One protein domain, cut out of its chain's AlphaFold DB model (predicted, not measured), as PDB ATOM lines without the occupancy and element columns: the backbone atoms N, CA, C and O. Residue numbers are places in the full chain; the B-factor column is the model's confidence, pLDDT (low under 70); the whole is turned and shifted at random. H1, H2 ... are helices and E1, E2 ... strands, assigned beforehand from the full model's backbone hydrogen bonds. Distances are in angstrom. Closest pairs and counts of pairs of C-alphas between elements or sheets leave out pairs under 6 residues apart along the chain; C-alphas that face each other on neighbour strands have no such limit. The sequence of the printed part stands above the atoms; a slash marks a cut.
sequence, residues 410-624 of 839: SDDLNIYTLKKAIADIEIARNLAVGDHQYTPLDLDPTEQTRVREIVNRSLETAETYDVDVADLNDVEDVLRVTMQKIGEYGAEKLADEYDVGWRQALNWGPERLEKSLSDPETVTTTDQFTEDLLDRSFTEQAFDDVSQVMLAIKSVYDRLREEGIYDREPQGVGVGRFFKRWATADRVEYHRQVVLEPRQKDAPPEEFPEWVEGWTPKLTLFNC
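AT A GLANCE: This is residues 410 to 624 of the 839 residues of the protein "Rad3-related DNA helicase" of uncultured archaeon A07HR60 (UniProt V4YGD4). A small, strongly twisted sheet of four strands makes one end of the body and a group of helices the other, with the longest helix, H3, joining them: its residues 482 to 497 cross one face of the sheet. H1 runs side by side with H3, the helical hairpin of H6 and H7 packs on H1, and H2 caps the end far from the sheet. The printed part has 215 residues, with eight named helices and four named strands in the order E1 H1 H2 H3 H4 E2 H5 H6 H7 E3 H8 E4. The sheet, in order E1 E4 E3 E2, is antiparallel; the class is mixed, with two layers, H3 and H7 on one face of the sheet. The whole is compact, with a radius of gyration of the C-alphas of 19.0 A and spans of 60 by 40 by 26 A.

HOW THE PARTS SIT: E1, residues 411 to 414, and E2, residues 513 to 516, are edge strands; E3, residues 590 to 598, and E4, residues 615 to 623, are inner. Within hydrogen-bond range are N 413 and O 619 of E1 and E4, 2.9 A, N 595 and O 618 of E3 and E4, 3.0 A, and N 594 and O 515 of E3 and E2, 2.8 A. H3, residues 469 to 497, runs across the strands at a height of 9.7 A over the sheet. On the same face, H7, residues 572 to 584, runs slantwise at a height of 8.9 A, at 55 degrees to E1 on the local plane. H7 and H6, residues 541 to 562, form a hairpin at a shallow tilt of 18 degrees; their closest C-alphas, of Ser 547 and Gly 576, are 3.6 A apart. H1, residues 415 to 433, touches H3 at a shallow tilt of 19 degrees, opposite ways, closest at the C-alphas of Ile 422 and Glu 476, 6.0 A. H2, residues 445 to 460, touches H6 at a steep tilt of 43 degrees, closest at the C-alphas of Ser 458 and Val 556, 5.3 A. H5, residues 528 to 534, only just touches H3, with 3 pairs of C-alphas within 8 A, the closest those of Lys 485 and Phe 529, 7.5 A. H4, residues 502 to 507, and H8, residues 610 to 613, are close but not clearly touching, at the C-alphas of Trp 502 and Trp 611, 7.3 A. Every O i to N i+4 pair is within hydrogen-bond range in H1, H3, H5 and H7, against 11 of 12 in H2, 17 of 18 in H6 and 0 of 2 in H4, which has 2 of 3 O i to N i+3 pairs; H8 is too short for an i+4 pair.

IN THESE COORDINATES: E1 begins at C-alpha 411, (-5.811, 34.434, -31.626). H3 spans 42.5 A from C-alpha 469, (9.216, 21.423, -52.248), to C-alpha 497. H6 measures 31.9 A, H1 27.1 A, E3 23.2 A, H2 22.7 A and E4 22.0 A, and E4 ends at C-alpha 623, (-11.389, 32.756, -26.293).

THE WHOLE: The two C-alphas farthest apart, of Thr 446 and Glu 521, are 61.2 A apart. The printed part has no cut; the links H1 to H2, E2 to H5 and E3 to H8 are long. Mean pLDDT of the printed part is 86.0, and 14 residues are under 70, among them 462 to 465 and 600 to 603.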
ATOM      1  N   SER A 410      -7.482  35.977 -27.339       87.56
ATOM      2  CA  SER A 410      -7.955  35.402 -28.601       87.56
ATOM      3  C   SER A 410      -6.844  35.433 -29.651       87.56
ATOM      4  O   SER A 410      -6.114  36.418 -29.745       87.56
ATOM      5  N   ASP A 411      -6.729  34.392 -30.481       88.75
ATOM      6  CA  ASP A 411      -5.811  34.434 -31.626       88.75
ATOM      7  C   ASP A 411      -6.490  35.040 -32.854       88.75
ATOM      8  O   ASP A 411      -7.648  34.739 -33.153       88.75
ATOM      9  N   ASP A 412      -5.725  35.808 -33.626       90.69
ATOM     10  CA  ASP A 412      -6.165  36.439 -34.866       90.69
ATOM     11  C   ASP A 412      -5.198  36.165 -36.022       90.69
ATOM     12  O   ASP A 412      -3.988  36.372 -35.913       90.69
ATOM     13  N   LEU A 413      -5.750  35.811 -37.184       93.12
ATOM     14  CA  LEU A 413      -5.020  35.691 -38.442       93.12
ATOM     15  C   LEU A 413      -5.656  36.585 -39.508       93.12
ATOM     16  O   LEU A 413      -6.658  36.238 -40.138       93.12
ATOM     17  N   ASN A 414      -5.061  37.764 -39.710       90.50
ATOM     18  CA  ASN A 414      -5.526  38.738 -40.695       90.50
ATOM     19  C   ASN A 414      -4.987  38.465 -42.113       90.50
ATOM     20  O   ASN A 414      -3.941  37.839 -42.313       90.50
ATOM     21  N   ILE A 415      -5.696  39.002 -43.109       91.00
ATOM     22  CA  ILE A 415      -5.393  38.812 -44.536       91.00
ATOM     23  C   ILE A 415      -3.997  39.312 -44.965       91.00
ATOM     24  O   ILE A 415      -3.392  38.751 -45.880       91.00
ATOM     25  N   TYR A 416      -3.442  40.335 -44.304       87.00
ATOM     26  CA  TYR A 416      -2.110  40.861 -44.621       87.00
ATOM     27  C   TYR A 416      -0.995  39.948 -44.097       87.00
ATOM     28  O   TYR A 416       0.010  39.774 -44.787       87.00
ATOM     29  N   THR A 417      -1.165  39.352 -42.914       88.62
ATOM     30  CA  THR A 417      -0.223  38.364 -42.360       88.62
ATOM     31  C   THR A 417      -0.192  37.106 -43.229       88.62
ATOM     32  O   THR A 417       0.890  36.656 -43.597       88.62
ATOM     33  N   LEU A 418      -1.361  36.612 -43.661       91.56
ATOM     34  CA  LEU A 418      -1.462  35.526 -44.647       91.56
ATOM     35  C   LEU A 418      -0.706  35.848 -45.940       91.56
ATOM     36  O   LEU A 418       0.108  35.045 -46.387       91.56
ATOM     37  N   LYS A 419      -0.913  37.041 -46.513       89.81
ATOM     38  CA  LYS A 419      -0.189  37.467 -47.719       89.81
ATOM     39  C   LYS A 419       1.333  37.505 -47.512       89.81
ATOM     40  O   LYS A 419       2.064  37.085 -48.407       89.81
ATOM     41  N   LYS A 420       1.819  37.996 -46.362       88.19
ATOM     42  CA  LYS A 420       3.260  37.988 -46.041       88.19
ATOM     43  C   LYS A 420       3.810  36.557 -45.990       88.19
ATOM     44  O   LYS A 420       4.814  36.295 -46.637       88.19
ATOM     45  N   ALA A 421       3.124  35.643 -45.301       92.19
ATOM     46  CA  ALA A 421       3.537  34.243 -45.199       92.19
ATOM     47  C   ALA A 421       3.530  33.519 -46.560       92.19
ATOM     48  O   ALA A 421       4.467  32.787 -46.856       92.19
ATOM     49  N   ILE A 422       2.537  33.778 -47.424       94.12
ATOM     50  CA  ILE A 422       2.519  33.268 -48.807       94.12
ATOM     51  C   ILE A 422       3.754  33.750 -49.581       94.12
ATOM     52  O   ILE A 422       4.434  32.939 -50.200       94.12
ATOM     53  N   ALA A 423       4.088  35.042 -49.510       89.12
ATOM     54  CA  ALA A 423       5.280  35.579 -50.171       89.12
ATOM     55  C   ALA A 423       6.592  34.997 -49.603       89.12
ATOM     56  O   ALA A 423       7.547  34.792 -50.352       89.12
ATOM     57  N   ASP A 424       6.641  34.702 -48.299       92.69
ATOM     58  CA  ASP A 424       7.802  34.061 -47.673       92.69
ATOM     59  C   ASP A 424       7.972  32.593 -48.147       92.69
ATOM     60  O   ASP A 424       9.093  32.183 -48.462       92.69
ATOM     61  N   ILE A 425       6.874  31.833 -48.322       95.00
ATOM     62  CA  ILE A 425       6.899  30.510 -48.989       95.00
ATOM     63  C   ILE A 425       7.383  30.641 -50.438       95.00
ATOM     64  O   ILE A 425       8.261  29.889 -50.862       95.00
ATOM     65  N   GLU A 426       6.807  31.573 -51.210       93.12
ATOM     66  CA  GLU A 426       7.118  31.753 -52.633       93.12
ATOM     67  C   GLU A 426       8.625  31.945 -52.845       93.12
ATOM     68  O   GLU A 426       9.218  31.255 -53.676       93.12
ATOM     69  N   ILE A 427       9.256  32.826 -52.058       90.75
ATOM     70  CA  ILE A 427      10.700  33.084 -52.108       90.75
ATOM     71  C   ILE A 427      11.490  31.816 -51.758       90.75
ATOM     72  O   ILE A 427      12.351  31.411 -52.542       90.75
ATOM     73  N   ALA A 428      11.180  31.154 -50.637       92.31
ATOM     74  CA  ALA A 428      11.884  29.942 -50.211       92.31
ATOM     75  C   ALA A 428      11.791  28.817 -51.262       92.31
ATOM     76  O   ALA A 428      12.809  28.234 -51.645       92.31
ATOM     77  N   ARG A 429      10.593  28.569 -51.811       94.75
ATOM     78  CA  ARG A 429      10.362  27.596 -52.891       94.75
ATOM     79  C   ARG A 429      11.170  27.938 -54.139       94.75
ATOM     80  O   ARG A 429      11.819  27.058 -54.708       94.75
ATOM     81  N   ASN A 430      11.130  29.196 -54.573       92.19
ATOM     82  CA  ASN A 430      11.803  29.650 -55.790       92.19
ATOM     83  C   ASN A 430      13.330  29.479 -55.674       92.19
ATOM     84  O   ASN A 430      13.960  28.962 -56.599       92.19
ATOM     85  N   LEU A 431      13.915  29.778 -54.509       91.56
ATOM     86  CA  LEU A 431      15.328  29.501 -54.224       91.56
ATOM     87  C   LEU A 431      15.637  27.991 -54.156       91.56
ATOM     88  O   LEU A 431      16.646  27.547 -54.710       91.56
ATOM     89  N   ALA A 432      14.760  27.175 -53.561       92.00
ATOM     90  CA  ALA A 432      14.938  25.720 -53.469       92.00
ATOM     91  C   ALA A 432      14.978  25.030 -54.851       92.00
ATOM     92  O   ALA A 432      15.781  24.111 -55.073       92.00
ATOM     93  N   VAL A 433      14.160  25.487 -55.809       91.38
ATOM     94  CA  VAL A 433      14.171  24.983 -57.199       91.38
ATOM     95  C   VAL A 433      15.224  25.658 -58.087       91.38
ATOM     96  O   VAL A 433      15.627  25.075 -59.098       91.38
ATOM     97  N   GLY A 434      15.725  26.831 -57.687       85.56
ATOM     98  CA  GLY A 434      16.705  27.633 -58.420       85.56
ATOM     99  C   GLY A 434      16.104  28.573 -59.475       85.56
ATOM    100  O   GLY A 434      16.777  28.880 -60.460       85.56
ATOM    101  N   ASP A 435      14.851  29.006 -59.302       84.00
ATOM    102  CA  ASP A 435      14.182  29.999 -60.156       84.00
ATOM    103  C   ASP A 435      14.276  31.406 -59.545       84.00
ATOM    104  O   ASP A 435      13.358  31.927 -58.912       84.00
ATOM    105  N   HIS A 436      15.434  32.029 -59.737       77.50
ATOM    106  CA  HIS A 436      15.779  33.315 -59.131       77.50
ATOM    107  C   HIS A 436      15.003  34.506 -59.718       77.50
ATOM    108  O   HIS A 436      14.967  35.566 -59.099       77.50
ATOM    109  N   GLN A 437      14.338  34.345 -60.875       75.44
ATOM    110  CA  GLN A 437      13.595  35.427 -61.540       75.44
ATOM    111  C   GLN A 437      12.444  35.975 -60.674       75.44
ATOM    112  O   GLN A 437      12.042  37.128 -60.836       75.44
ATOM    113  N   TYR A 438      11.921  35.154 -59.762       75.56
ATOM    114  CA  TYR A 438      10.812  35.481 -58.865       75.56
ATOM    115  C   TYR A 438      11.277  35.564 -57.404       75.56
ATOM    116  O   TYR A 438      10.573  35.145 -56.486       75.56
ATOM    117  N   THR A 439      12.490  36.079 -57.194       79.00
ATOM    118  CA  THR A 439      13.084  36.325 -55.874       79.00
ATOM    119  C   THR A 439      13.650  37.748 -55.824       79.00
ATOM    120  O   THR A 439      13.987  38.296 -56.874       79.00
ATOM    121  N   PRO A 440      13.767  38.375 -54.640       74.00
ATOM    122  CA  PRO A 440      14.342  39.715 -54.509       74.00
ATOM    123  C   PRO A 440      15.882  39.742 -54.605       74.00
ATOM    124  O   PRO A 440      16.474  40.789 -54.361       74.00
ATOM    125  N   LEU A 441      16.533  38.614 -54.916       74.25
ATOM    126  CA  LEU A 441      17.989  38.465 -54.899       74.25
ATOM    127  C   LEU A 441      18.571  38.519 -56.318       74.25
ATOM    128  O   LEU A 441      18.166  37.745 -57.187       74.25
ATOM    129  N   ASP A 442      19.567  39.380 -56.534       76.38
ATOM    130  CA  ASP A 442      20.377  39.403 -57.758       76.38
ATOM    131  C   ASP A 442      21.647  38.566 -57.529       76.38
ATOM    132  O   ASP A 442      22.580  39.011 -56.868       76.38
ATOM    133  N   LEU A 443      21.637  37.312 -57.996       75.62
ATOM    134  CA  LEU A 443      22.660  36.298 -57.695       75.62
ATOM    135  C   LEU A 443      23.364  35.806 -58.962       75.62
ATOM    136  O   LEU A 443      22.707  35.462 -59.954       75.62
ATOM    137  N   ASP A 444      24.689  35.653 -58.912       79.50
ATOM    138  CA  ASP A 444      25.463  35.046 -59.999       79.50
ATOM    139  C   ASP A 444      25.253  33.511 -60.084       79.50
ATOM    140  O   ASP A 444      24.832  32.882 -59.113       79.50
ATOM    141  N   PRO A 445      25.527  32.838 -61.221       80.56
ATOM    142  CA  PRO A 445      25.261  31.397 -61.378       80.56
ATOM    143  C   PRO A 445      25.951  30.462 -60.358       80.56
ATOM    144  O   PRO A 445      25.507  29.331 -60.138       80.56
ATOM    145  N   THR A 446      27.049  30.908 -59.750       79.62
ATOM    146  CA  THR A 446      27.770  30.227 -58.664       79.62
ATOM    147  C   THR A 446      27.021  30.404 -57.346       79.62
ATOM    148  O   THR A 446      26.778  29.425 -56.636       79.62
ATOM    149  N   GLU A 447      26.608  31.634 -57.048       79.56
ATOM    150  CA  GLU A 447      25.832  31.988 -55.856       79.56
ATOM    151  C   GLU A 447      24.458  31.324 -55.874       79.56
ATOM    152  O   GLU A 447      24.077  30.705 -54.890       79.56
ATOM    153  N   GLN A 448      23.778  31.316 -57.022       84.56
ATOM    154  CA  GLN A 448      22.540  30.566 -57.268       84.56
ATOM    155  C   GLN A 448      22.662  29.084 -56.879       84.56
ATOM    156  O   GLN A 448      21.743  28.501 -56.307       84.56
ATOM    157  N   THR A 449      23.812  28.458 -57.159       86.50
ATOM    158  CA  THR A 449      24.061  27.059 -56.777       86.50
ATOM    159  C   THR A 449      24.258  26.928 -55.262       86.50
ATOM    160  O   THR A 449      23.656  26.052 -54.644       86.50
ATOM    161  N   ARG A 450      25.046  27.824 -54.648       87.12
ATOM    162  CA  ARG A 450      25.295  27.858 -53.194       87.12
ATOM    163  C   ARG A 450      24.016  28.123 -52.393       87.12
ATOM    164  O   ARG A 450      23.732  27.385 -51.457       87.12
ATOM    165  N   VAL A 451      23.239  29.138 -52.770       88.31
ATOM    166  CA  VAL A 451      21.969  29.508 -52.129       88.31
ATOM    167  C   VAL A 451      20.985  28.353 -52.210       88.31
ATOM    168  O   VAL A 451      20.413  27.968 -51.195       88.31
ATOM    169  N   ARG A 452      20.863  27.712 -53.374       92.69
ATOM    170  CA  ARG A 452      20.024  26.523 -53.518       92.69
ATOM    171  C   ARG A 452      20.444  25.383 -52.583       92.69
ATOM    172  O   ARG A 452      19.574  24.743 -51.996       92.69
ATOM    173  N   GLU A 453      21.740  25.115 -52.422       90.62
ATOM    174  CA  GLU A 453      22.227  24.108 -51.464       90.62
ATOM    175  C   GLU A 453      21.948  24.493 -50.002       90.62
ATOM    176  O   GLU A 453      21.608  23.618 -49.206       90.62
ATOM    177  N   ILE A 454      22.062  25.779 -49.651       89.88
ATOM    178  CA  ILE A 454      21.732  26.307 -48.319       89.88
ATOM    179  C   ILE A 454      20.240  26.119 -48.020       89.88
ATOM    180  O   ILE A 454      19.896  25.555 -46.983       89.88
ATOM    181  N   VAL A 455      19.362  26.538 -48.934       92.25
ATOM    182  CA  VAL A 455      17.905  26.477 -48.746       92.25
ATOM    183  C   VAL A 455      17.425  25.033 -48.623       92.25
ATOM    184  O   VAL A 455      16.776  24.706 -47.638       92.25
ATOM    185  N   ASN A 456      17.797  24.143 -49.556       92.62
ATOM    186  CA  ASN A 456      17.366  22.738 -49.481       92.62
ATOM    187  C   ASN A 456      17.877  22.057 -48.200       92.62
ATOM    188  O   ASN A 456      17.107  21.371 -47.541       92.62
ATOM    189  N   ARG A 457      19.128  22.309 -47.782       90.06
ATOM    190  CA  ARG A 457      19.641  21.769 -46.513       90.06
ATOM    191  C   ARG A 457      18.864  22.290 -45.306       90.06
ATOM    192  O   ARG A 457      18.601  21.521 -44.399       90.06
ATOM    193  N   SER A 458      18.509  23.574 -45.294       90.38
ATOM    194  CA  SER A 458      17.791  24.190 -44.167       90.38
ATOM    195  C   SER A 458      16.355  23.664 -44.042       90.38
ATOM    196  O   SER A 458      15.867  23.522 -42.926       90.38
ATOM    197  N   LEU A 459      15.713  23.323 -45.168       90.25
ATOM    198  CA  LEU A 459      14.419  22.629 -45.207       90.25
ATOM    199  C   LEU A 459      14.537  21.156 -44.751       90.25
ATOM    200  O   LEU A 459      13.707  20.684 -43.981       90.25
ATOM    201  N   GLU A 460      15.600  20.452 -45.162       85.50
ATOM    202  CA  GLU A 460      15.905  19.072 -44.736       85.50
ATOM    203  C   GLU A 460      16.297  18.954 -43.246       85.50
ATOM    204  O   GLU A 460      16.210  17.869 -42.683       85.50
ATOM    205  N   THR A 461      16.767  20.028 -42.597       75.25
ATOM    206  CA  THR A 461      17.234  20.001 -41.193       75.25
ATOM    207  C   THR A 461      16.391  20.849 -40.236       75.25
ATOM    208  O   THR A 461      16.883  21.248 -39.180       75.25
ATOM    209  N   ALA A 462      15.146  21.166 -40.595       66.56
ATOM    210  CA  ALA A 462      14.257  21.990 -39.782       66.56
ATOM    211  C   ALA A 462      13.689  21.216 -38.574       66.56
ATOM    212  O   ALA A 462      12.716  20.473 -38.690       66.56
ATOM    213  N   GLU A 463      14.290  21.423 -37.397       64.56
ATOM    214  CA  GLU A 463      13.904  20.841 -36.097       64.56
ATOM    215  C   GLU A 463      13.739  19.306 -36.080       64.56
ATOM    216  O   GLU A 463      14.632  18.580 -35.644       64.56
ATOM    217  N   THR A 464      12.557  18.828 -36.482       61.59
ATOM    218  CA  THR A 464      12.030  17.477 -36.232       61.59
ATOM    219  C   THR A 464      11.495  16.799 -37.504       61.59
ATOM    220  O   THR A 464      11.281  15.585 -37.492       61.59
ATOM    221  N   TYR A 465      11.279  17.548 -38.593       69.56
ATOM    222  CA  TYR A 465      10.619  17.061 -39.810       69.56
ATOM    223  C   TYR A 465      11.332  17.569 -41.069       69.56
ATOM    224  O   TYR A 465      11.486  18.774 -41.251       69.56
ATOM    225  N   ASP A 466      11.724  16.647 -41.949       82.88
ATOM    226  CA  ASP A 466      12.234  16.966 -43.284       82.88
ATOM    227  C   ASP A 466      11.095  17.605 -44.108       82.88
ATOM    228  O   ASP A 466      10.092  16.941 -44.370       82.88
ATOM    229  N   VAL A 467      11.247  18.867 -44.524       90.38
ATOM    230  CA  VAL A 467      10.286  19.573 -45.397       90.38
ATOM    231  C   VAL A 467      10.811  19.590 -46.831       90.38
ATOM    232  O   VAL A 467      11.968  19.946 -47.064       90.38
ATOM    233  N   ASP A 468       9.974  19.253 -47.814       92.00
ATOM    234  CA  ASP A 468      10.330  19.298 -49.234       92.00
ATOM    235  C   ASP A 468       9.523  20.332 -50.054       92.00
ATOM    236  O   ASP A 468       8.686  21.090 -49.560       92.00
ATOM    237  N   VAL A 469       9.842  20.442 -51.347       93.19
ATOM    238  CA  VAL A 469       9.216  21.423 -52.248       93.19
ATOM    239  C   VAL A 469       7.729  21.128 -52.503       93.19
ATOM    240  O   VAL A 469       6.989  22.058 -52.816       93.19
ATOM    241  N   ALA A 470       7.266  19.882 -52.403       92.81
ATOM    242  CA  ALA A 470       5.845  19.550 -52.457       92.81
ATOM    243  C   ALA A 470       5.119  20.078 -51.212       92.81
ATOM    244  O   ALA A 470       4.126  20.779 -51.382       92.81
ATOM    245  N   ASP A 471       5.672  19.880 -50.011       93.38
ATOM    246  CA  ASP A 471       5.092  20.394 -48.760       93.38
ATOM    247  C   ASP A 471       4.943  21.928 -48.790       93.38
ATOM    248  O   ASP A 471       3.903  22.475 -48.415       93.38
ATOM    249  N   LEU A 472       5.946  22.638 -49.335       94.94
ATOM    250  CA  LEU A 472       5.866  24.086 -49.575       94.94
ATOM    251  C   LEU A 472       4.695  24.471 -50.499       94.94
ATOM    252  O   LEU A 472       4.051  25.492 -50.270       94.94
ATOM    253  N   ASN A 473       4.418  23.690 -51.550       94.75
ATOM    254  CA  ASN A 473       3.296  23.965 -52.455       94.75
ATOM    255  C   ASN A 473       1.947  23.652 -51.796       94.75
ATOM    256  O   ASN A 473       1.026  24.459 -51.907       94.75
ATOM    257  N   ASP A 474       1.840  22.523 -51.096       93.56
ATOM    258  CA  ASP A 474       0.600  22.095 -50.447       93.56
ATOM    259  C   ASP A 474       0.191  23.094 -49.344       93.56
ATOM    260  O   ASP A 474      -0.971  23.506 -49.277       93.56
ATOM    261  N   VAL A 475       1.149  23.592 -48.548       95.56
ATOM    262  CA  VAL A 475       0.902  24.656 -47.556       95.56
ATOM    263  C   VAL A 475       0.616  26.016 -48.207       95.56
ATOM    264  O   VAL A 475      -0.252  26.746 -47.718       95.56
ATOM    265  N   GLU A 476       1.260  26.372 -49.325       95.94
ATOM    266  CA  GLU A 476       0.901  27.586 -50.075       95.94
ATOM    267  C   GLU A 476      -0.562  27.539 -50.542       95.94
ATOM    268  O   GLU A 476      -1.297  28.516 -50.363       95.94
ATOM    269  N   ASP A 477      -1.008  26.402 -51.080       95.88
ATOM    270  CA  ASP A 477      -2.393  26.203 -51.507       95.88
ATOM    271  C   ASP A 477      -3.371  26.305 -50.319       95.88
ATOM    272  O   ASP A 477      -4.385  27.002 -50.435       95.88
ATOM    273  N   VAL A 478      -3.051  25.734 -49.147       96.06
ATOM    274  CA  VAL A 478      -3.843  25.921 -47.909       96.06
ATOM    275  C   VAL A 478      -3.968  27.405 -47.541       96.06
ATOM    276  O   VAL A 478      -5.080  27.894 -47.300       96.06
ATOM    277  N   LEU A 479      -2.864  28.164 -47.538       95.75
ATOM    278  CA  LEU A 479      -2.898  29.593 -47.203       95.75
ATOM    279  C   LEU A 479      -3.676  30.420 -48.239       95.75
ATOM    280  O   LEU A 479      -4.435  31.319 -47.866       95.75
ATOM    281  N   ARG A 480      -3.550  30.110 -49.535       95.25
ATOM    282  CA  ARG A 480      -4.307  30.780 -50.609       95.25
ATOM    283  C   ARG A 480      -5.805  30.506 -50.513       95.25
ATOM    284  O   ARG A 480      -6.602  31.436 -50.656       95.25
ATOM    285  N   VAL A 481      -6.200  29.263 -50.238       95.56
ATOM    286  CA  VAL A 481      -7.607  28.904 -50.003       95.56
ATOM    287  C   VAL A 481      -8.147  29.606 -48.761       95.56
ATOM    288  O   VAL A 481      -9.261  30.127 -48.795       95.56
ATOM    289  N   THR A 482      -7.346  29.709 -47.703       95.62
ATOM    290  CA  THR A 482      -7.703  30.451 -46.485       95.62
ATOM    291  C   THR A 482      -7.943  31.931 -46.776       95.62
ATOM    292  O   THR A 482      -8.985  32.478 -46.413       95.62
ATOM    293  N   MET A 483      -7.035  32.570 -47.517       94.25
ATOM    294  CA  MET A 483      -7.178  33.961 -47.951       94.25
ATOM    295  C   MET A 483      -8.432  34.175 -48.819       94.25
ATOM    296  O   MET A 483      -9.156  35.153 -48.620       94.25
ATOM    297  N   GLN A 484      -8.743  33.240 -49.729       94.31
ATOM    298  CA  GLN A 484      -9.996  33.249 -50.496       94.31
ATOM    299  C   GLN A 484     -11.219  33.168 -49.566       94.31
ATOM    300  O   GLN A 484     -12.155  33.954 -49.712       94.31
ATOM    301  N   LYS A 485     -11.214  32.235 -48.607       95.31
ATOM    302  CA  LYS A 485     -12.350  31.954 -47.721       95.31
ATOM    303  C   LYS A 485     -12.675  33.108 -46.781       95.31
ATOM    304  O   LYS A 485     -13.835  33.494 -46.682       95.31
ATOM    305  N   ILE A 486     -11.660  33.749 -46.205       94.62
ATOM    306  CA  ILE A 486     -11.806  35.008 -45.455       94.62
ATOM    307  C   ILE A 486     -12.502  36.084 -46.313       94.62
ATOM    308  O   ILE A 486     -13.390  36.795 -45.832       94.62
ATOM    309  N   GLY A 487     -12.144  36.169 -47.599       93.00
ATOM    310  CA  GLY A 487     -12.786  37.051 -48.576       93.00
ATOM    311  C   GLY A 487     -14.260  36.714 -48.860       93.00
ATOM    312  O   GLY A 487     -15.089  37.620 -48.977       93.00
ATOM    313  N   GLU A 488     -14.601  35.428 -48.948       94.81
ATOM    314  CA  GLU A 488     -15.977  34.941 -49.140       94.81
ATOM    315  C   GLU A 488     -16.846  35.246 -47.907       94.81
ATOM    316  O   GLU A 488     -17.868  35.926 -48.022       94.81
ATOM    317  N   TYR A 489     -16.398  34.851 -46.712       96.12
ATOM    318  CA  TYR A 489     -17.124  35.059 -45.456       96.12
ATOM    319  C   TYR A 489     -17.354  36.540 -45.127       96.12
ATOM    320  O   TYR A 489     -18.428  36.911 -44.644       96.12
ATOM    321  N   GLY A 490     -16.372  37.404 -45.407       93.81
ATOM    322  CA  GLY A 490     -16.531  38.845 -45.226       93.81
ATOM    323  C   GLY A 490     -17.536  39.458 -46.202       93.81
ATOM    324  O   GLY A 490     -18.370  40.268 -45.797       93.81
ATOM    325  N   ALA A 491     -17.535  39.017 -47.465       92.56
ATOM    326  CA  ALA A 491     -18.526  39.449 -48.447       92.56
ATOM    327  C   ALA A 491     -19.954  39.014 -48.065       92.56
ATOM    328  O   ALA A 491     -20.882  39.813 -48.202       92.56
ATOM    329  N   GLU A 492     -20.126  37.793 -47.546       92.94
ATOM    330  CA  GLU A 492     -21.401  37.311 -46.995       92.94
ATOM    331  C   GLU A 492     -21.876  38.191 -45.833       92.94
ATOM    332  O   GLU A 492     -22.979  38.735 -45.884       92.94
ATOM    333  N   LYS A 493     -21.025  38.415 -44.822       93.62
ATOM    334  CA  LYS A 493     -21.399  39.211 -43.643       93.62
ATOM    335  C   LYS A 493     -21.766  40.656 -43.999       93.62
ATOM    336  O   LYS A 493     -22.694  41.217 -43.418       93.62
ATOM    337  N   LEU A 494     -21.068  41.253 -44.964       90.88
ATOM    338  CA  LEU A 494     -21.389  42.582 -45.485       90.88
ATOM    339  C   LEU A 494     -22.706  42.613 -46.274       90.88
ATOM    340  O   LEU A 494     -23.396  43.632 -46.246       90.88
ATOM    341  N   ALA A 495     -23.062  41.533 -46.973       88.56
ATOM    342  CA  ALA A 495     -24.339  41.421 -47.675       88.56
ATOM    343  C   ALA A 495     -25.520  41.245 -46.704       88.56
ATOM    344  O   ALA A 495     -26.573  41.836 -46.933       88.56
ATOM    345  N   ASP A 496     -25.327  40.497 -45.613       87.38
ATOM    346  CA  ASP A 496     -26.331  40.312 -44.556       87.38
ATOM    347  C   ASP A 496     -26.597  41.600 -43.754       87.38
ATOM    348  O   ASP A 496     -27.723  41.836 -43.315       87.38
ATOM    349  N   GLU A 497     -25.576  42.441 -43.549       85.75
ATOM    350  CA  GLU A 497     -25.691  43.683 -42.767       85.75
ATOM    351  C   GLU A 497     -26.187  44.885 -43.602       85.75
ATOM    352  O   GLU A 497     -26.902  45.750 -43.090       85.75
ATOM    353  N   TYR A 498     -25.835  44.962 -44.895       82.62
ATOM    354  CA  TYR A 498     -26.056  46.158 -45.724       82.62
ATOM    355  C   TYR A 498     -26.919  45.905 -46.977       82.62
ATOM    356  O   TYR A 498     -26.400  45.791 -48.090       82.62
ATOM    357  N   ASP A 499     -28.250  46.000 -46.820       69.38
ATOM    358  CA  ASP A 499     -29.293  45.925 -47.878       69.38
ATOM    359  C   ASP A 499     -28.962  46.672 -49.192       69.38
ATOM    360  O   ASP A 499     -29.419  46.299 -50.275       69.38
ATOM    361  N   VAL A 500     -28.226  47.786 -49.105       62.41
ATOM    362  CA  VAL A 500     -27.980  48.730 -50.214       62.41
ATOM    363  C   VAL A 500     -26.510  48.757 -50.673       62.41
ATOM    364  O   VAL A 500     -26.117  49.630 -51.455       62.41
ATOM    365  N   GLY A 501     -25.708  47.798 -50.199       74.19
ATOM    366  CA  GLY A 501     -24.284  47.646 -50.492       74.19
ATOM    367  C   GLY A 501     -23.364  48.355 -49.491       74.19
ATOM    368  O   GLY A 501     -23.524  49.540 -49.191       74.19
ATOM    369  N   TRP A 502     -22.339  47.627 -49.038       82.56
ATOM    370  CA  TRP A 502     -21.357  48.027 -48.017       82.56
ATOM    371  C   TRP A 502     -20.685  49.390 -48.250       82.56
ATOM    372  O   TRP A 502     -20.371  50.091 -47.290       82.56
ATOM    373  N   ARG A 503     -20.524  49.826 -49.509       82.81
ATOM    374  CA  ARG A 503     -19.936  51.134 -49.870       82.81
ATOM    375  C   ARG A 503     -20.639  52.325 -49.224       82.81
ATOM    376  O   ARG A 503     -20.035  53.381 -49.067       82.81
ATOM    377  N   GLN A 504     -21.911  52.184 -48.848       75.75
ATOM    378  CA  GLN A 504     -22.623  53.254 -48.156       75.75
ATOM    379  C   GLN A 504     -22.122  53.462 -46.722       75.75
ATOM    380  O   GLN A 504     -22.112  54.610 -46.277       75.75
ATOM    381  N   ALA A 505     -21.650  52.408 -46.044       73.31
ATOM    382  CA  ALA A 505     -21.119  52.474 -44.681       73.31
ATOM    383  C   ALA A 505     -19.840  53.323 -44.591       73.31
ATOM    384  O   ALA A 505     -19.668  54.061 -43.626       73.31
ATOM    385  N   LEU A 506     -19.009  53.338 -45.642       77.38
ATOM    386  CA  LEU A 506     -17.808  54.187 -45.711       77.38
ATOM    387  C   LEU A 506     -18.101  55.681 -45.485       77.38
ATOM    388  O   LEU A 506     -17.250  56.395 -44.968       77.38
ATOM    389  N   ASN A 507     -19.302  56.161 -45.835       70.44
ATOM    390  CA  ASN A 507     -19.687  57.566 -45.633       70.44
ATOM    391  C   ASN A 507     -19.981  57.916 -44.164       70.44
ATOM    392  O   ASN A 507     -20.030  59.095 -43.822       70.44
ATOM    393  N   TRP A 508     -20.234  56.910 -43.323       65.44
ATOM    394  CA  TRP A 508     -20.599  57.063 -41.910       65.44
ATOM    395  C   TRP A 508     -19.514  56.536 -40.959       65.44
ATOM    396  O   TRP A 508     -19.548  56.857 -39.774       65.44
ATOM    397  N   GLY A 509     -18.551  55.781 -41.494       71.31
ATOM    398  CA  GLY A 509     -17.542  55.029 -40.757       71.31
ATOM    399  C   GLY A 509     -17.867  53.527 -40.783       71.31
ATOM    400  O   GLY A 509     -18.982  53.155 -40.418       71.31
ATOM    401  N   PRO A 510     -16.947  52.651 -41.230       79.19
ATOM    402  CA  PRO A 510     -17.135  51.207 -41.115       79.19
ATOM    403  C   PRO A 510     -17.140  50.779 -39.636       79.19
ATOM    404  O   PRO A 510     -16.251  51.160 -38.878       79.19
ATOM    405  N   GLU A 511     -18.128  49.980 -39.230       80.81
ATOM    406  CA  GLU A 511     -18.216  49.374 -37.887       80.81
ATOM    407  C   GLU A 511     -17.555  47.978 -37.865       80.81
ATOM    408  O   GLU A 511     -17.468  47.330 -38.912       80.81
ATOM    409  N   ARG A 512     -17.099  47.497 -36.692       87.69
ATOM    410  CA  ARG A 512     -16.630  46.103 -36.513       87.69
ATOM    411  C   ARG A 512     -17.807  45.152 -36.721       87.69
ATOM    412  O   ARG A 512     -18.853  45.332 -36.103       87.69
ATOM    413  N   LEU A 513     -17.630  44.146 -37.572       90.81
ATOM    414  CA  LEU A 513     -18.642  43.124 -37.849       90.81
ATOM    415  C   LEU A 513     -18.089  41.732 -37.580       90.81
ATOM    416  O   LEU A 513     -16.923  41.460 -37.844       90.81
ATOM    417  N   GLU A 514     -18.952  40.843 -37.102       93.94
ATOM    418  CA  GLU A 514     -18.583  39.485 -36.707       93.94
ATOM    419  C   GLU A 514     -19.512  38.484 -37.403       93.94
ATOM    420  O   GLU A 514     -20.724  38.710 -37.524       93.94
ATOM    421  N   LYS A 515     -18.931  37.391 -37.902       93.75
ATOM    422  CA  LYS A 515     -19.630  36.248 -38.493       93.75
ATOM    423  C   LYS A 515     -19.096  34.986 -37.843       93.75
ATOM    424  O   LYS A 515     -17.955  34.597 -38.076       93.75
ATOM    425  N   SER A 516     -19.943  34.339 -37.057       93.69
ATOM    426  CA  SER A 516     -19.632  33.023 -36.518       93.69
ATOM    427  C   SER A 516     -19.455  31.987 -37.634       93.69
ATOM    428  O   SER A 516     -20.191  32.011 -38.625       93.69
ATOM    429  N   LEU A 517     -18.495  31.078 -37.451       93.81
ATOM    430  CA  LEU A 517     -18.282  29.894 -38.287       93.81
ATOM    431  C   LEU A 517     -18.741  28.599 -37.589       93.81
ATOM    432  O   LEU A 517     -18.569  27.518 -38.145       93.81
ATOM    433  N   SER A 518     -19.319  28.677 -36.387       88.94
ATOM    434  CA  SER A 518     -19.775  27.520 -35.602       88.94
ATOM    435  C   SER A 518     -21.128  27.814 -34.961       88.94
ATOM    436  O   SER A 518     -21.337  28.903 -34.439       88.94
ATOM    437  N   ASP A 519     -22.057  26.861 -34.939       83.94
ATOM    438  CA  ASP A 519     -23.324  27.079 -34.234       83.94
ATOM    439  C   ASP A 519     -23.087  27.111 -32.706       83.94
ATOM    440  O   ASP A 519     -22.686  26.089 -32.139       83.94
ATOM    441  N   PRO A 520     -23.334  28.244 -32.012       74.56
ATOM    442  CA  PRO A 520     -23.095  28.357 -30.572       74.56
ATOM    443  C   PRO A 520     -23.993  27.433 -29.736       74.56
ATOM    444  O   PRO A 520     -23.670  27.162 -28.582       74.56
ATOM    445  N   GLU A 521     -25.098  26.928 -30.291       79.62
ATOM    446  CA  GLU A 521     -25.981  25.973 -29.613       79.62
ATOM    447  C   GLU A 521     -25.547  24.503 -29.835       79.62
ATOM    448  O   GLU A 521     -26.039  23.608 -29.142       79.62
ATOM    449  N   THR A 522     -24.628  24.212 -30.776       77.81
ATOM    450  CA  THR A 522     -24.190  22.839 -31.113       77.81
ATOM    451  C   THR A 522     -22.666  22.679 -31.211       77.81
ATOM    452  O   THR A 522     -22.096  22.317 -32.241       77.81
ATOM    453  N   VAL A 523     -22.014  22.837 -30.055       67.81
ATOM    454  CA  VAL A 523     -20.550  22.809 -29.832       67.81
ATOM    455  C   VAL A 523     -19.800  21.570 -30.380       67.81
ATOM    456  O   VAL A 523     -18.582  21.586 -30.532       67.81
ATOM    457  N   THR A 524     -20.495  20.472 -30.687       66.50
ATOM    458  CA  THR A 524     -19.886  19.249 -31.245       66.50
ATOM    459  C   THR A 524     -19.717  19.265 -32.766       66.50
ATOM    460  O   THR A 524     -19.081  18.359 -33.306       66.50
ATOM    461  N   THR A 525     -20.296  20.237 -33.472       72.81
ATOM    462  CA  THR A 525     -20.129  20.378 -34.928       72.81
ATOM    463  C   THR A 525     -18.738  20.909 -35.276       72.81
ATOM    464  O   THR A 525     -18.057  21.507 -34.439       72.81
ATOM    465  N   THR A 526     -18.260  20.611 -36.485       84.31
ATOM    466  CA  THR A 526     -17.031  21.214 -37.022       84.31
ATOM    467  C   THR A 526     -17.370  22.591 -37.585       84.31
ATOM    468  O   THR A 526     -18.504  22.839 -37.986       84.31
ATOM    469  N   ASP A 527     -16.419  23.522 -37.532       91.44
ATOM    470  CA  ASP A 527     -16.635  24.871 -38.040       91.44
ATOM    471  C   ASP A 527     -16.632  24.911 -39.575       91.44
ATOM    472  O   ASP A 527     -15.965  24.115 -40.238       91.44
ATOM    473  N   GLN A 528     -17.343  25.893 -40.128       93.56
ATOM    474  CA  GLN A 528     -17.525  26.071 -41.567       93.56
ATOM    475  C   GLN A 528     -16.194  26.165 -42.334       93.56
ATOM    476  O   GLN A 528     -16.129  25.723 -43.477       93.56
ATOM    477  N   PHE A 529     -15.136  26.721 -41.730       94.56
ATOM    478  CA  PHE A 529     -13.840  26.879 -42.392       94.56
ATOM    479  C   PHE A 529     -13.052  25.570 -42.456       94.56
ATOM    480  O   PHE A 529     -12.534  25.223 -43.518       94.56
ATOM    481  N   THR A 530     -13.036  24.797 -41.371       92.50
ATOM    482  CA  THR A 530     -12.478  23.442 -41.382       92.50
ATOM    483  C   THR A 530     -13.246  22.537 -42.356       92.50
ATOM    484  O   THR A 530     -12.618  21.820 -43.133       92.50
ATOM    485  N   GLU A 531     -14.583  22.608 -42.399       92.44
ATOM    486  CA  GLU A 531     -15.385  21.876 -43.398       92.44
ATOM    487  C   GLU A 531     -15.047  22.304 -44.841       92.44
ATOM    488  O   GLU A 531     -14.791  21.448 -45.689       92.44
ATOM    489  N   ASP A 532     -14.950  23.611 -45.114       93.56
ATOM    490  CA  ASP A 532     -14.588  24.165 -46.429       93.56
ATOM    491  C   ASP A 532     -13.176  23.756 -46.911       93.56
ATOM    492  O   ASP A 532     -12.941  23.659 -48.122       93.56
ATOM    493  N   LEU A 533     -12.226  23.522 -45.994       91.31
ATOM    494  CA  LEU A 533     -10.900  22.984 -46.321       91.31
ATOM    495  C   LEU A 533     -10.955  21.481 -46.634       91.31
ATOM    496  O   LEU A 533     -10.401  21.047 -47.649       91.31
ATOM    497  N   LEU A 534     -11.658  20.691 -45.819       89.25
ATOM    498  CA  LEU A 534     -11.817  19.248 -46.042       89.25
ATOM    499  C   LEU A 534     -12.548  18.952 -47.367       89.25
ATOM    500  O   LEU A 534     -12.137  18.065 -48.120       89.25
ATOM    501  N   ASP A 535     -13.562  19.748 -47.725       89.44
ATOM    502  CA  ASP A 535     -14.272  19.652 -49.012       89.44
ATOM    503  C   ASP A 535     -13.371  19.960 -50.226       89.44
ATOM    504  O   ASP A 535     -13.625  19.482 -51.339       89.44
ATOM    505  N   ARG A 536     -12.268  20.698 -50.030       87.19
ATOM    506  CA  ARG A 536     -11.220  20.913 -51.045       87.19
ATOM    507  C   ARG A 536     -10.141  19.826 -51.068       87.19
ATOM    508  O   ARG A 536      -9.159  19.969 -51.788       87.19
ATOM    509  N   SER A 537     -10.377  18.694 -50.400       83.12
ATOM    510  CA  SER A 537      -9.479  17.529 -50.320       83.12
ATOM    511  C   SER A 537      -8.197  17.736 -49.502       83.12
ATOM    512  O   SER A 537      -7.306  16.887 -49.569       83.12
ATOM    513  N   PHE A 538      -8.121  18.795 -48.692       87.25
ATOM    514  CA  PHE A 538      -7.145  18.863 -47.602       87.25
ATOM    515  C   PHE A 538      -7.543  17.896 -46.472       87.25
ATOM    516  O   PHE A 538      -8.643  17.341 -46.461       87.25
ATOM    517  N   THR A 539      -6.641  17.669 -45.521       86.50
ATOM    518  CA  THR A 539      -6.880  16.794 -44.361       86.50
ATOM    519  C   THR A 539      -6.652  17.561 -43.061       86.50
ATOM    520  O   THR A 539      -6.068  18.639 -43.085       86.50
ATOM    521  N   GLU A 540      -7.071  17.013 -41.917       82.62
ATOM    522  CA  GLU A 540      -6.783  17.616 -40.601       82.62
ATOM    523  C   GLU A 540      -5.267  17.772 -40.356       82.62
ATOM    524  O   GLU A 540      -4.845  18.752 -39.752       82.62
ATOM    525  N   GLN A 541      -4.445  16.876 -40.921       85.88
ATOM    526  CA  GLN A 541      -2.979  16.948 -40.878       85.88
ATOM    527  C   GLN A 541      -2.435  18.238 -41.520       85.88
ATOM    528  O   GLN A 541      -1.475  18.808 -41.012       85.88
ATOM    529  N   ALA A 542      -3.115  18.778 -42.541       87.12
ATOM    530  CA  ALA A 542      -2.680  19.991 -43.236       87.12
ATOM    531  C   ALA A 542      -2.588  21.222 -42.312       87.12
ATOM    532  O   ALA A 542      -1.848  22.152 -42.612       87.12
ATOM    533  N   PHE A 543      -3.306  21.243 -41.181       88.38
ATOM    534  CA  PHE A 543      -3.186  22.310 -40.182       88.38
ATOM    535  C   PHE A 543      -1.869  22.229 -39.392       88.38
ATOM    536  O   PHE A 543      -1.270  23.266 -39.098       88.38
ATOM    537  N   ASP A 544      -1.404  21.019 -39.068       86.75
ATOM    538  CA  ASP A 544      -0.100  20.792 -38.435       86.75
ATOM    539  C   ASP A 544       1.046  21.021 -39.434       86.75
ATOM    540  O   ASP A 544       2.074  21.597 -39.070       86.75
ATOM    541  N   ASP A 545       0.850  20.650 -40.704       90.81
ATOM    542  CA  ASP A 545       1.845  20.807 -41.773       90.81
ATOM    543  C   ASP A 545       2.181  22.292 -42.019       90.81
ATOM    544  O   ASP A 545       3.351  22.643 -42.186       90.81
ATOM    545  N   VAL A 546       1.195  23.203 -41.919       93.88
ATOM    546  CA  VAL A 546       1.446  24.662 -41.946       93.88
ATOM    547  C   VAL A 546       2.407  25.065 -40.820       93.88
ATOM    548  O   VAL A 546       3.285  25.896 -41.038       93.88
ATOM    549  N   SER A 547       2.298  24.478 -39.622       90.62
ATOM    550  CA  SER A 547       3.221  24.780 -38.520       90.62
ATOM    551  C   SER A 547       4.647  24.321 -38.815       90.62
ATOM    552  O   SER A 547       5.582  25.060 -38.516       90.62
ATOM    553  N   GLN A 548       4.816  23.135 -39.403       90.06
ATOM    554  CA  GLN A 548       6.133  22.576 -39.725       90.06
ATOM    555  C   GLN A 548       6.812  23.373 -40.846       90.06
ATOM    556  O   GLN A 548       7.942  23.835 -40.687       90.06
ATOM    557  N   VAL A 549       6.089  23.634 -41.940       93.94
ATOM    558  CA  VAL A 549       6.590  24.424 -43.075       93.94
ATOM    559  C   VAL A 549       6.980  25.844 -42.656       93.94
ATOM    560  O   VAL A 549       8.019  26.347 -43.080       93.94
ATOM    561  N   MET A 550       6.197  26.498 -41.795       93.44
ATOM    562  CA  MET A 550       6.506  27.861 -41.342       93.44
ATOM    563  C   MET A 550       7.757  27.938 -40.456       93.44
ATOM    564  O   MET A 550       8.476  28.936 -40.522       93.44
ATOM    565  N   LEU A 551       8.048  26.895 -39.671       90.44
ATOM    566  CA  LEU A 551       9.299  26.781 -38.913       90.44
ATOM    567  C   LEU A 551      10.488  26.505 -39.844       90.44
ATOM    568  O   LEU A 551      11.512  27.173 -39.735       90.44
ATOM    569  N   ALA A 552      10.332  25.622 -40.836       92.06
ATOM    570  CA  ALA A 552      11.363  25.387 -41.850       92.06
ATOM    571  C   ALA A 552      11.697  26.655 -42.662       92.06
ATOM    572  O   ALA A 552      12.863  26.915 -42.966       92.06
ATOM    573  N   ILE A 553      10.697  27.495 -42.950       93.06
ATOM    574  CA  ILE A 553      10.900  28.812 -43.570       93.06
ATOM    575  C   ILE A 553      11.658  29.767 -42.635       93.06
ATOM    576  O   ILE A 553      12.537  30.474 -43.125       93.06
ATOM    577  N   LYS A 554      11.403  29.762 -41.313       89.19
ATOM    578  CA  LYS A 554      12.235  30.517 -40.349       89.19
ATOM    579  C   LYS A 554      13.704  30.104 -40.479       89.19
ATOM    580  O   LYS A 554      14.537  30.948 -40.798       89.19
ATOM    581  N   SER A 555      13.993  28.804 -40.380       89.81
ATOM    582  CA  SER A 555      15.349  28.246 -40.498       89.81
ATOM    583  C   SER A 555      16.049  28.606 -41.815       89.81
ATOM    584  O   SER A 555      17.241  28.907 -41.823       89.81
ATOM    585  N   VAL A 556      15.319  28.621 -42.939       91.69
ATOM    586  CA  VAL A 556      15.843  29.086 -44.237       91.69
ATOM    587  C   VAL A 556      16.272  30.553 -44.173       91.69
ATOM    588  O   VAL A 556      17.367  30.886 -44.624       91.69
ATOM    589  N   TYR A 557      15.428  31.437 -43.642       88.31
ATOM    590  CA  TYR A 557      15.705  32.874 -43.598       88.31
ATOM    591  C   TYR A 557      16.803  33.221 -42.591       88.31
ATOM    592  O   TYR A 557      17.690  34.004 -42.926       88.31
ATOM    593  N   ASP A 558      16.811  32.591 -41.416       83.44
ATOM    594  CA  ASP A 558      17.908  32.720 -40.452       83.44
ATOM    595  C   ASP A 558      19.235  32.312 -41.084       83.44
ATOM    596  O   ASP A 558      20.214  33.054 -41.000       83.44
ATOM    597  N   ARG A 559      19.271  31.192 -41.821       86.00
ATOM    598  CA  ARG A 559      20.510  30.772 -42.476       86.00
ATOM    599  C   ARG A 559      20.941  31.710 -43.606       86.00
ATOM    600  O   ARG A 559      22.137  31.917 -43.806       86.00
ATOM    601  N   LEU A 560      19.997  32.300 -44.343       83.00
ATOM    602  CA  LEU A 560      20.305  33.325 -45.347       83.00
ATOM    603  C   LEU A 560      20.824  34.626 -44.712       83.00
ATOM    604  O   LEU A 560      21.681  35.276 -45.313       83.00
ATOM    605  N   ARG A 561      20.365  34.977 -43.505       80.56
ATOM    606  CA  ARG A 561      20.881  36.095 -42.700       80.56
ATOM    607  C   ARG A 561      22.291  35.812 -42.181       80.56
ATOM    608  O   ARG A 561      23.170  36.649 -42.368       80.56
ATOM    609  N   GLU A 562      22.524  34.643 -41.582       77.12
ATOM    610  CA  GLU A 562      23.841  34.207 -41.083       77.12
ATOM    611  C   GLU A 562      24.925  34.244 -42.172       77.12
ATOM    612  O   GLU A 562      26.068  34.612 -41.913       77.12
ATOM    613  N   GLU A 563      24.569  33.872 -43.402       76.69
ATOM    614  CA  GLU A 563      25.478  33.861 -44.554       76.69
ATOM    615  C   GLU A 563      25.593  35.238 -45.249       76.69
ATOM    616  O   GLU A 563      26.321  35.357 -46.238       76.69
ATOM    617  N   GLY A 564      24.883  36.268 -44.762       68.88
ATOM    618  CA  GLY A 564      24.888  37.633 -45.306       68.88
ATOM    619  C   GLY A 564      24.172  37.799 -46.654       68.88
ATOM    620  O   GLY A 564      24.457  38.746 -47.381       68.88
ATOM    621  N   ILE A 565      23.281  36.870 -47.014       76.69
ATOM    622  CA  ILE A 565      22.664  36.761 -48.349       76.69
ATOM    623  C   ILE A 565      21.308  37.469 -48.406       76.69
ATOM    624  O   ILE A 565      21.010  38.161 -49.378       76.69
ATOM    625  N   TYR A 566      20.465  37.274 -47.390       75.19
ATOM    626  CA  TYR A 566      19.149  37.906 -47.316       75.19
ATOM    627  C   TYR A 566      18.734  38.098 -45.862       75.19
ATOM    628  O   TYR A 566      18.556  37.129 -45.133       75.19
ATOM    629  N   ASP A 567      18.575  39.353 -45.450       72.81
ATOM    630  CA  ASP A 567      18.261  39.715 -44.072       72.81
ATOM    631  C   ASP A 567      16.834  40.266 -43.972       72.81
ATOM    632  O   ASP A 567      16.570  41.458 -44.136       72.81
ATOM    633  N   ARG A 568      15.893  39.350 -43.746       73.88
ATOM    634  CA  ARG A 568      14.465  39.611 -43.542       73.88
ATOM    635  C   ARG A 568      13.958  38.657 -42.469       73.88
ATOM    636  O   ARG A 568      14.300  37.485 -42.494       73.88
ATOM    637  N   GLU A 569      13.104  39.135 -41.571       76.62
ATOM    638  CA  GLU A 569      12.423  38.269 -40.602       76.62
ATOM    639  C   GLU A 569      11.114  37.726 -41.210       76.62
ATOM    640  O   GLU A 569      10.194  38.520 -41.469       76.62
ATOM    641  N   PRO A 570      10.988  36.411 -41.474       78.62
ATOM    642  CA  PRO A 570       9.766  35.842 -42.032       78.62
ATOM    643  C   PRO A 570       8.647  35.875 -40.990       78.62
ATOM    644  O   PRO A 570       8.854  35.626 -39.808       78.62
ATOM    645  N   GLN A 571       7.422  36.157 -41.425       73.25
ATOM    646  CA  GLN A 571       6.289  36.358 -40.501       73.25
ATOM    647  C   GLN A 571       5.425  35.093 -40.333       73.25
ATOM    648  O   GLN A 571       4.300  35.145 -39.836       73.25
ATOM    649  N   GLY A 572       5.945  33.949 -40.784       82.69
ATOM    650  CA  GLY A 572       5.210  32.697 -40.939       82.69
ATOM    651  C   GLY A 572       4.900  31.940 -39.645       82.69
ATOM    652  O   GLY A 572       3.839  31.329 -39.540       82.69
ATOM    653  N   VAL A 573       5.775  31.991 -38.636       86.31
ATOM    654  CA  VAL A 573       5.661  31.141 -37.428       86.31
ATOM    655  C   VAL A 573       4.346  31.370 -36.672       86.31
ATOM    656  O   VAL A 573       3.701  30.414 -36.237       86.31
ATOM    657  N   GLY A 574       3.886  32.624 -36.586       86.25
ATOM    658  CA  GLY A 574       2.579  32.954 -36.005       86.25
ATOM    659  C   GLY A 574       1.399  32.375 -36.797       86.25
ATOM    660  O   GLY A 574       0.418  31.939 -36.200       86.25
ATOM    661  N   VAL A 575       1.513  32.290 -38.128       91.94
ATOM    662  CA  VAL A 575       0.513  31.638 -38.994       91.94
ATOM    663  C   VAL A 575       0.485  30.136 -38.722       91.94
ATOM    664  O   VAL A 575      -0.581  29.588 -38.460       91.94
ATOM    665  N   GLY A 576       1.650  29.484 -38.693       91.50
ATOM    666  CA  GLY A 576       1.780  28.064 -38.355       91.50
ATOM    667  C   GLY A 576       1.119  27.702 -37.025       91.50
ATOM    668  O   GLY A 576       0.289  26.794 -36.953       91.50
ATOM    669  N   ARG A 577       1.403  28.491 -35.985       87.31
ATOM    670  CA  ARG A 577       0.763  28.350 -34.674       87.31
ATOM    671  C   ARG A 577      -0.746  28.551 -34.722       87.31
ATOM    672  O   ARG A 577      -1.464  27.782 -34.087       87.31
ATOM    673  N   PHE A 578      -1.229  29.562 -35.447       92.50
ATOM    674  CA  PHE A 578      -2.660  29.830 -35.566       92.50
ATOM    675  C   PHE A 578      -3.410  28.625 -36.142       92.50
ATOM    676  O   PHE A 578      -4.409  28.211 -35.565       92.50
ATOM    677  N   PHE A 579      -2.914  28.013 -37.226       93.62
ATOM    678  CA  PHE A 579      -3.542  26.816 -37.806       93.62
ATOM    679  C   PHE A 579      -3.550  25.639 -36.824       93.62
ATOM    680  O   PHE A 579      -4.593  25.012 -36.625       93.62
ATOM    681  N   LYS A 580      -2.433  25.396 -36.131       90.06
ATOM    682  CA  LYS A 580      -2.344  24.359 -35.098       90.06
ATOM    683  C   LYS A 580      -3.331  24.591 -33.946       90.06
ATOM    684  O   LYS A 580      -4.027  23.657 -33.542       90.06
ATOM    685  N   ARG A 581      -3.458  25.828 -33.441       89.06
ATOM    686  CA  ARG A 581      -4.468  26.186 -32.424       89.06
ATOM    687  C   ARG A 581      -5.889  26.055 -32.974       89.06
ATOM    688  O   ARG A 581      -6.743  25.504 -32.290       89.06
ATOM    689  N   TRP A 582      -6.146  26.469 -34.215       92.00
ATOM    690  CA  TRP A 582      -7.464  26.347 -34.845       92.00
ATOM    691  C   TRP A 582      -7.945  24.896 -34.936       92.00
ATOM    692  O   TRP A 582      -9.122  24.627 -34.685       92.00
ATOM    693  N   ALA A 583      -7.052  23.953 -35.247       89.00
ATOM    694  CA  ALA A 583      -7.382  22.531 -35.292       89.00
ATOM    695  C   ALA A 583      -7.590  21.916 -33.895       89.00
ATOM    696  O   ALA A 583      -8.510  21.121 -33.707       89.00
ATOM    697  N   THR A 584      -6.759  22.289 -32.914       87.31
ATOM    698  CA  THR A 584      -6.667  21.587 -31.618       87.31
ATOM    699  C   THR A 584      -7.431  22.224 -30.457       87.31
ATOM    700  O   THR A 584      -7.732  21.521 -29.494       87.31
ATOM    701  N   ALA A 585      -7.759  23.518 -30.512       87.12
ATOM    702  CA  ALA A 585      -8.414  24.214 -29.406       87.12
ATOM    703  C   ALA A 585      -9.823  23.675 -29.119       87.12
ATOM    704  O   ALA A 585     -10.602  23.415 -30.048       87.12
ATOM    705  N   ASP A 586     -10.165  23.567 -27.834       86.38
ATOM    706  CA  ASP A 586     -11.476  23.096 -27.397       86.38
ATOM    707  C   ASP A 586     -12.614  23.962 -27.970       86.38
ATOM    708  O   ASP A 586     -12.490  25.174 -28.145       86.38
ATOM    709  N   ARG A 587     -13.730  23.320 -28.327       85.69
ATOM    710  CA  ARG A 587     -14.842  23.973 -29.037       85.69
ATOM    711  C   ARG A 587     -15.816  24.695 -28.096       85.69
ATOM    712  O   ARG A 587     -16.573  25.537 -28.569       85.69
ATOM    713  N   VAL A 588     -15.806  24.378 -26.796       83.12
ATOM    714  CA  VAL A 588     -16.547  25.092 -25.738       83.12
ATOM    715  C   VAL A 588     -15.781  26.352 -25.337       83.12
ATOM    716  O   VAL A 588     -16.368  27.430 -25.254       83.12
ATOM    717  N   GLU A 589     -14.472  26.216 -25.111       83.94
ATOM    718  CA  GLU A 589     -13.595  27.321 -24.716       83.94
ATOM    719  C   GLU A 589     -13.344  28.310 -25.857       83.94
ATOM    720  O   GLU A 589     -13.287  29.509 -25.600       83.94
ATOM    721  N   TYR A 590     -13.229  27.845 -27.108       88.31
ATOM    722  CA  TYR A 590     -12.871  28.693 -28.247       88.31
ATOM    723  C   TYR A 590     -13.920  28.710 -29.359       88.31
ATOM    724  O   TYR A 590     -14.166  27.720 -30.057       88.31
ATOM    725  N   HIS A 591     -14.473  29.899 -29.597       91.56
ATOM    726  CA  HIS A 591     -15.422  30.158 -30.669       91.56
ATOM    727  C   HIS A 591     -14.712  30.580 -31.960       91.56
ATOM    728  O   HIS A 591     -13.948  31.544 -31.993       91.56
ATOM    729  N   ARG A 592     -14.985  29.869 -33.055       93.06
ATOM    730  CA  ARG A 592     -14.370  30.113 -34.366       93.06
ATOM    731  C   ARG A 592     -15.225  31.088 -35.170       93.06
ATOM    732  O   ARG A 592     -16.401  30.828 -35.428       93.06
ATOM    733  N   GLN A 593     -14.645  32.220 -35.562       95.38
ATOM    734  CA  GLN A 593     -15.363  33.278 -36.275       95.38
ATOM    735  C   GLN A 593     -14.487  34.029 -37.289       95.38
ATOM    736  O   GLN A 593     -13.262  33.927 -37.285       95.38
ATOM    737  N   VAL A 594     -15.134  34.813 -38.150       96.50
ATOM    738  CA  VAL A 594     -14.508  35.863 -38.961       96.50
ATOM    739  C   VAL A 594     -14.885  37.215 -38.384       96.50
ATOM    740  O   VAL A 594     -16.070  37.506 -38.197       96.50
ATOM    741  N   VAL A 595     -13.882  38.061 -38.172       95.38
ATOM    742  CA  VAL A 595     -14.064  39.453 -37.758       95.38
ATOM    743  C   VAL A 595     -13.645  40.372 -38.904       95.38
ATOM    744  O   VAL A 595     -12.610  40.177 -39.542       95.38
ATOM    745  N   LEU A 596     -14.467  41.381 -39.178       94.31
ATOM    746  CA  LEU A 596     -14.186  42.472 -40.103       94.31
ATOM    747  C   LEU A 596     -13.917  43.720 -39.266       94.31
ATOM    748  O   LEU A 596     -14.851  44.364 -38.785       94.31
ATOM    749  N   GLU A 597     -12.649  44.060 -39.063       88.69
ATOM    750  CA  GLU A 597     -12.281  45.266 -38.320       88.69
ATOM    751  C   GLU A 597     -12.282  46.493 -39.235       88.69
ATOM    752  O   GLU A 597     -11.922  46.360 -40.403       88.69
ATOM    753  N   PRO A 598     -12.651  47.691 -38.750       84.38
ATOM    754  CA  PRO A 598     -12.515  48.928 -39.516       84.38
ATOM    755  C   PRO A 598     -11.098  49.104 -40.089       84.38
ATOM    756  O   PRO A 598     -10.109  48.748 -39.450       84.38
ATOM    757  N   ARG A 599     -11.004  49.628 -41.318       75.19
ATOM    758  CA  ARG A 599      -9.765  49.784 -42.104       75.19
ATOM    759  C   ARG A 599      -8.564  50.298 -41.284       75.19
ATOM    760  O   ARG A 599      -8.613  51.398 -40.749       75.19
ATOM    761  N   GLN A 600      -7.456  49.549 -41.309       56.31
ATOM    762  CA  GLN A 600      -6.191  49.914 -40.644       56.31
ATOM    763  C   GLN A 600      -5.139  50.543 -41.586       56.31
ATOM    764  O   GLN A 600      -4.241  51.234 -41.117       56.31
ATOM    765  N   LYS A 601      -5.223  50.322 -42.913       56.62
ATOM    766  CA  LYS A 601      -4.189  50.733 -43.891       56.62
ATOM    767  C   LYS A 601      -4.703  51.637 -45.004       56.62
ATOM    768  O   LYS A 601      -5.715  51.332 -45.629       56.62
ATOM    769  N   ASP A 602      -3.938  52.672 -45.344       53.75
ATOM    770  CA  ASP A 602      -4.299  53.697 -46.337       53.75
ATOM    771  C   ASP A 602      -4.477  53.185 -47.778       53.75
ATOM    772  O   ASP A 602      -5.198  53.809 -48.554       53.75
ATOM    773  N   ALA A 603      -3.933  52.019 -48.145       67.94
ATOM    774  CA  ALA A 603      -4.170  51.377 -49.443       67.94
ATOM    775  C   ALA A 603      -4.074  49.836 -49.348       67.94
ATOM    776  O   ALA A 603      -2.986  49.321 -49.079       67.94
ATOM    777  N   PRO A 604      -5.169  49.076 -49.557       73.88
ATOM    778  CA  PRO A 604      -5.095  47.624 -49.705       73.88
ATOM    779  C   PRO A 604      -4.547  47.226 -51.097       73.88
ATOM    780  O   PRO A 604      -4.777  47.952 -52.066       73.88
ATOM    781  N   PRO A 605      -3.858  46.075 -51.230       74.00
ATOM    782  CA  PRO A 605      -3.469  45.503 -52.523       74.00
ATOM    783  C   PRO A 605      -4.648  45.271 -53.483       74.00
ATOM    784  O   PRO A 605      -5.708  44.816 -53.060       74.00
ATOM    785  N   GLU A 606      -4.436  45.490 -54.787       76.94
ATOM    786  CA  GLU A 606      -5.473  45.343 -55.833       76.94
ATOM    787  C   GLU A 606      -6.023  43.912 -55.992       76.94
ATOM    788  O   GLU A 606      -7.100  43.721 -56.551       76.94
ATOM    789  N   GLU A 607      -5.295  42.897 -55.519       80.88
ATOM    790  CA  GLU A 607      -5.731  41.492 -55.548       80.88
ATOM    791  C   GLU A 607      -6.791  41.152 -54.485       80.88
ATOM    792  O   GLU A 607      -7.420  40.096 -54.557       80.88
ATOM    793  N   PHE A 608      -6.974  42.016 -53.481       87.19
ATOM    794  CA  PHE A 608      -7.967  41.819 -52.431       87.19
ATOM    795  C   PHE A 608      -9.361  42.274 -52.901       87.19
ATOM    796  O   PHE A 608      -9.476  43.159 -53.752       87.19
ATOM    797  N   PRO A 609     -10.451  41.707 -52.348       87.81
ATOM    798  CA  PRO A 609     -11.802  42.174 -52.646       87.81
ATOM    799  C   PRO A 609     -11.953  43.677 -52.385       87.81
ATOM    800  O   PRO A 609     -11.487  44.172 -51.363       87.81
ATOM    801  N   GLU A 610     -12.674  44.394 -53.256       88.31
ATOM    802  CA  GLU A 610     -12.816  45.862 -53.175       88.31
ATOM    803  C   GLU A 610     -13.261  46.363 -51.788       88.31
ATOM    804  O   GLU A 610     -12.871  47.445 -51.365       88.31
ATOM    805  N   TRP A 611     -14.058  45.574 -51.057       89.75
ATOM    806  CA  TRP A 611     -14.549  45.927 -49.722       89.75
ATOM    807  C   TRP A 611     -13.469  45.963 -48.637       89.75
ATOM    808  O   TRP A 611     -13.695  46.561 -47.586       89.75
ATOM    809  N   VAL A 612     -12.279  45.416 -48.896       88.94
ATOM    810  CA  VAL A 612     -11.113  45.553 -48.010       88.94
ATOM    811  C   VAL A 612     -10.623  47.017 -47.948       88.94
ATOM    812  O   VAL A 612      -9.878  47.396 -47.047       88.94
ATOM    813  N   GLU A 613     -11.138  47.907 -48.815       84.62
ATOM    814  CA  GLU A 613     -11.030  49.365 -48.639       84.62
ATOM    815  C   GLU A 613     -11.761  49.893 -47.386       84.62
ATOM    816  O   GLU A 613     -11.473  50.998 -46.932       84.62
ATOM    817  N   GLY A 614     -12.714  49.142 -46.828       84.38
ATOM    818  CA  GLY A 614     -13.468  49.509 -45.625       84.38
ATOM    819  C   GLY A 614     -13.098  48.713 -44.378       84.38
ATOM    820  O   GLY A 614     -13.175  49.253 -43.274       84.38
ATOM    821  N   TRP A 615     -12.677  47.457 -44.545       90.88
ATOM    822  CA  TRP A 615     -12.429  46.540 -43.433       90.88
ATOM    823  C   TRP A 615     -11.177  45.689 -43.634       90.88
ATOM    824  O   TRP A 615     -10.890  45.247 -44.740       90.88
ATOM    825  N   THR A 616     -10.468  45.391 -42.548       91.69
ATOM    826  CA  THR A 616      -9.433  44.353 -42.503       91.69
ATOM    827  C   THR A 616     -10.058  43.062 -41.976       91.69
ATOM    828  O   THR A 616     -10.454  43.025 -40.810       91.69
ATOM    829  N   PRO A 617     -10.195  42.015 -42.805       94.12
ATOM    830  CA  PRO A 617     -10.768  40.759 -42.359       94.12
ATOM    831  C   PRO A 617      -9.715  39.839 -41.736       94.12
ATOM    832  O   PRO A 617      -8.564  39.776 -42.189       94.12
ATOM    833  N   LYS A 618     -10.138  39.101 -40.711       94.88
ATOM    834  CA  LYS A 618      -9.330  38.122 -39.982       94.88
ATOM    835  C   LYS A 618     -10.154  36.895 -39.590       94.88
ATOM    836  O   LYS A 618     -11.351  37.020 -39.322       94.88
ATOM    837  N   LEU A 619      -9.519  35.723 -39.573       96.38
ATOM    838  CA  LEU A 619     -10.015  34.589 -38.789       96.38
ATOM    839  C   LEU A 619      -9.668  34.856 -37.327       96.38
ATOM    840  O   LEU A 619      -8.544  35.263 -37.041       96.38
ATOM    841  N   THR A 620     -10.612  34.597 -36.432       95.06
ATOM    842  CA  THR A 620     -10.448  34.792 -34.993       95.06
ATOM    843  C   THR A 620     -10.835  33.512 -34.272       95.06
ATOM    844  O   THR A 620     -11.954  33.010 -34.427       95.06
ATOM    845  N   LEU A 621      -9.907  32.995 -33.471       92.69
ATOM    846  CA  LEU A 621     -10.149  31.931 -32.510       92.69
ATOM    847  C   LEU A 621     -10.460  32.609 -31.170       92.69
ATOM    848  O   LEU A 621      -9.571  32.879 -30.364       92.69
ATOM    849  N   PHE A 622     -11.728  32.979 -30.991       91.44
ATOM    850  CA  PHE A 622     -12.169  33.813 -29.879       91.44
ATOM    851  C   PHE A 622     -12.220  33.006 -28.585       91.44
ATOM    852  O   PHE A 622     -12.987  32.048 -28.483       91.44
ATOM    853  N   ASN A 623     -11.420  33.399 -27.599       89.00
ATOM    854  CA  ASN A 623     -11.389  32.756 -26.293       89.00
ATOM    855  C   ASN A 623     -12.637  33.167 -25.491       89.00
ATOM    856  O   ASN A 623     -12.796  34.325 -25.108       89.00
ATOM    857  N   CYS A 624     -13.548  32.227 -25.254       86.00
ATOM    858  CA  CYS A 624     -14.762  32.423 -24.465       86.00
ATOM    859  C   CYS A 624     -14.532  32.219 -22.963       86.00
ATOM    860  O   CYS A 624     -15.277  32.793 -22.167       86.00
TER     861      CYS A 624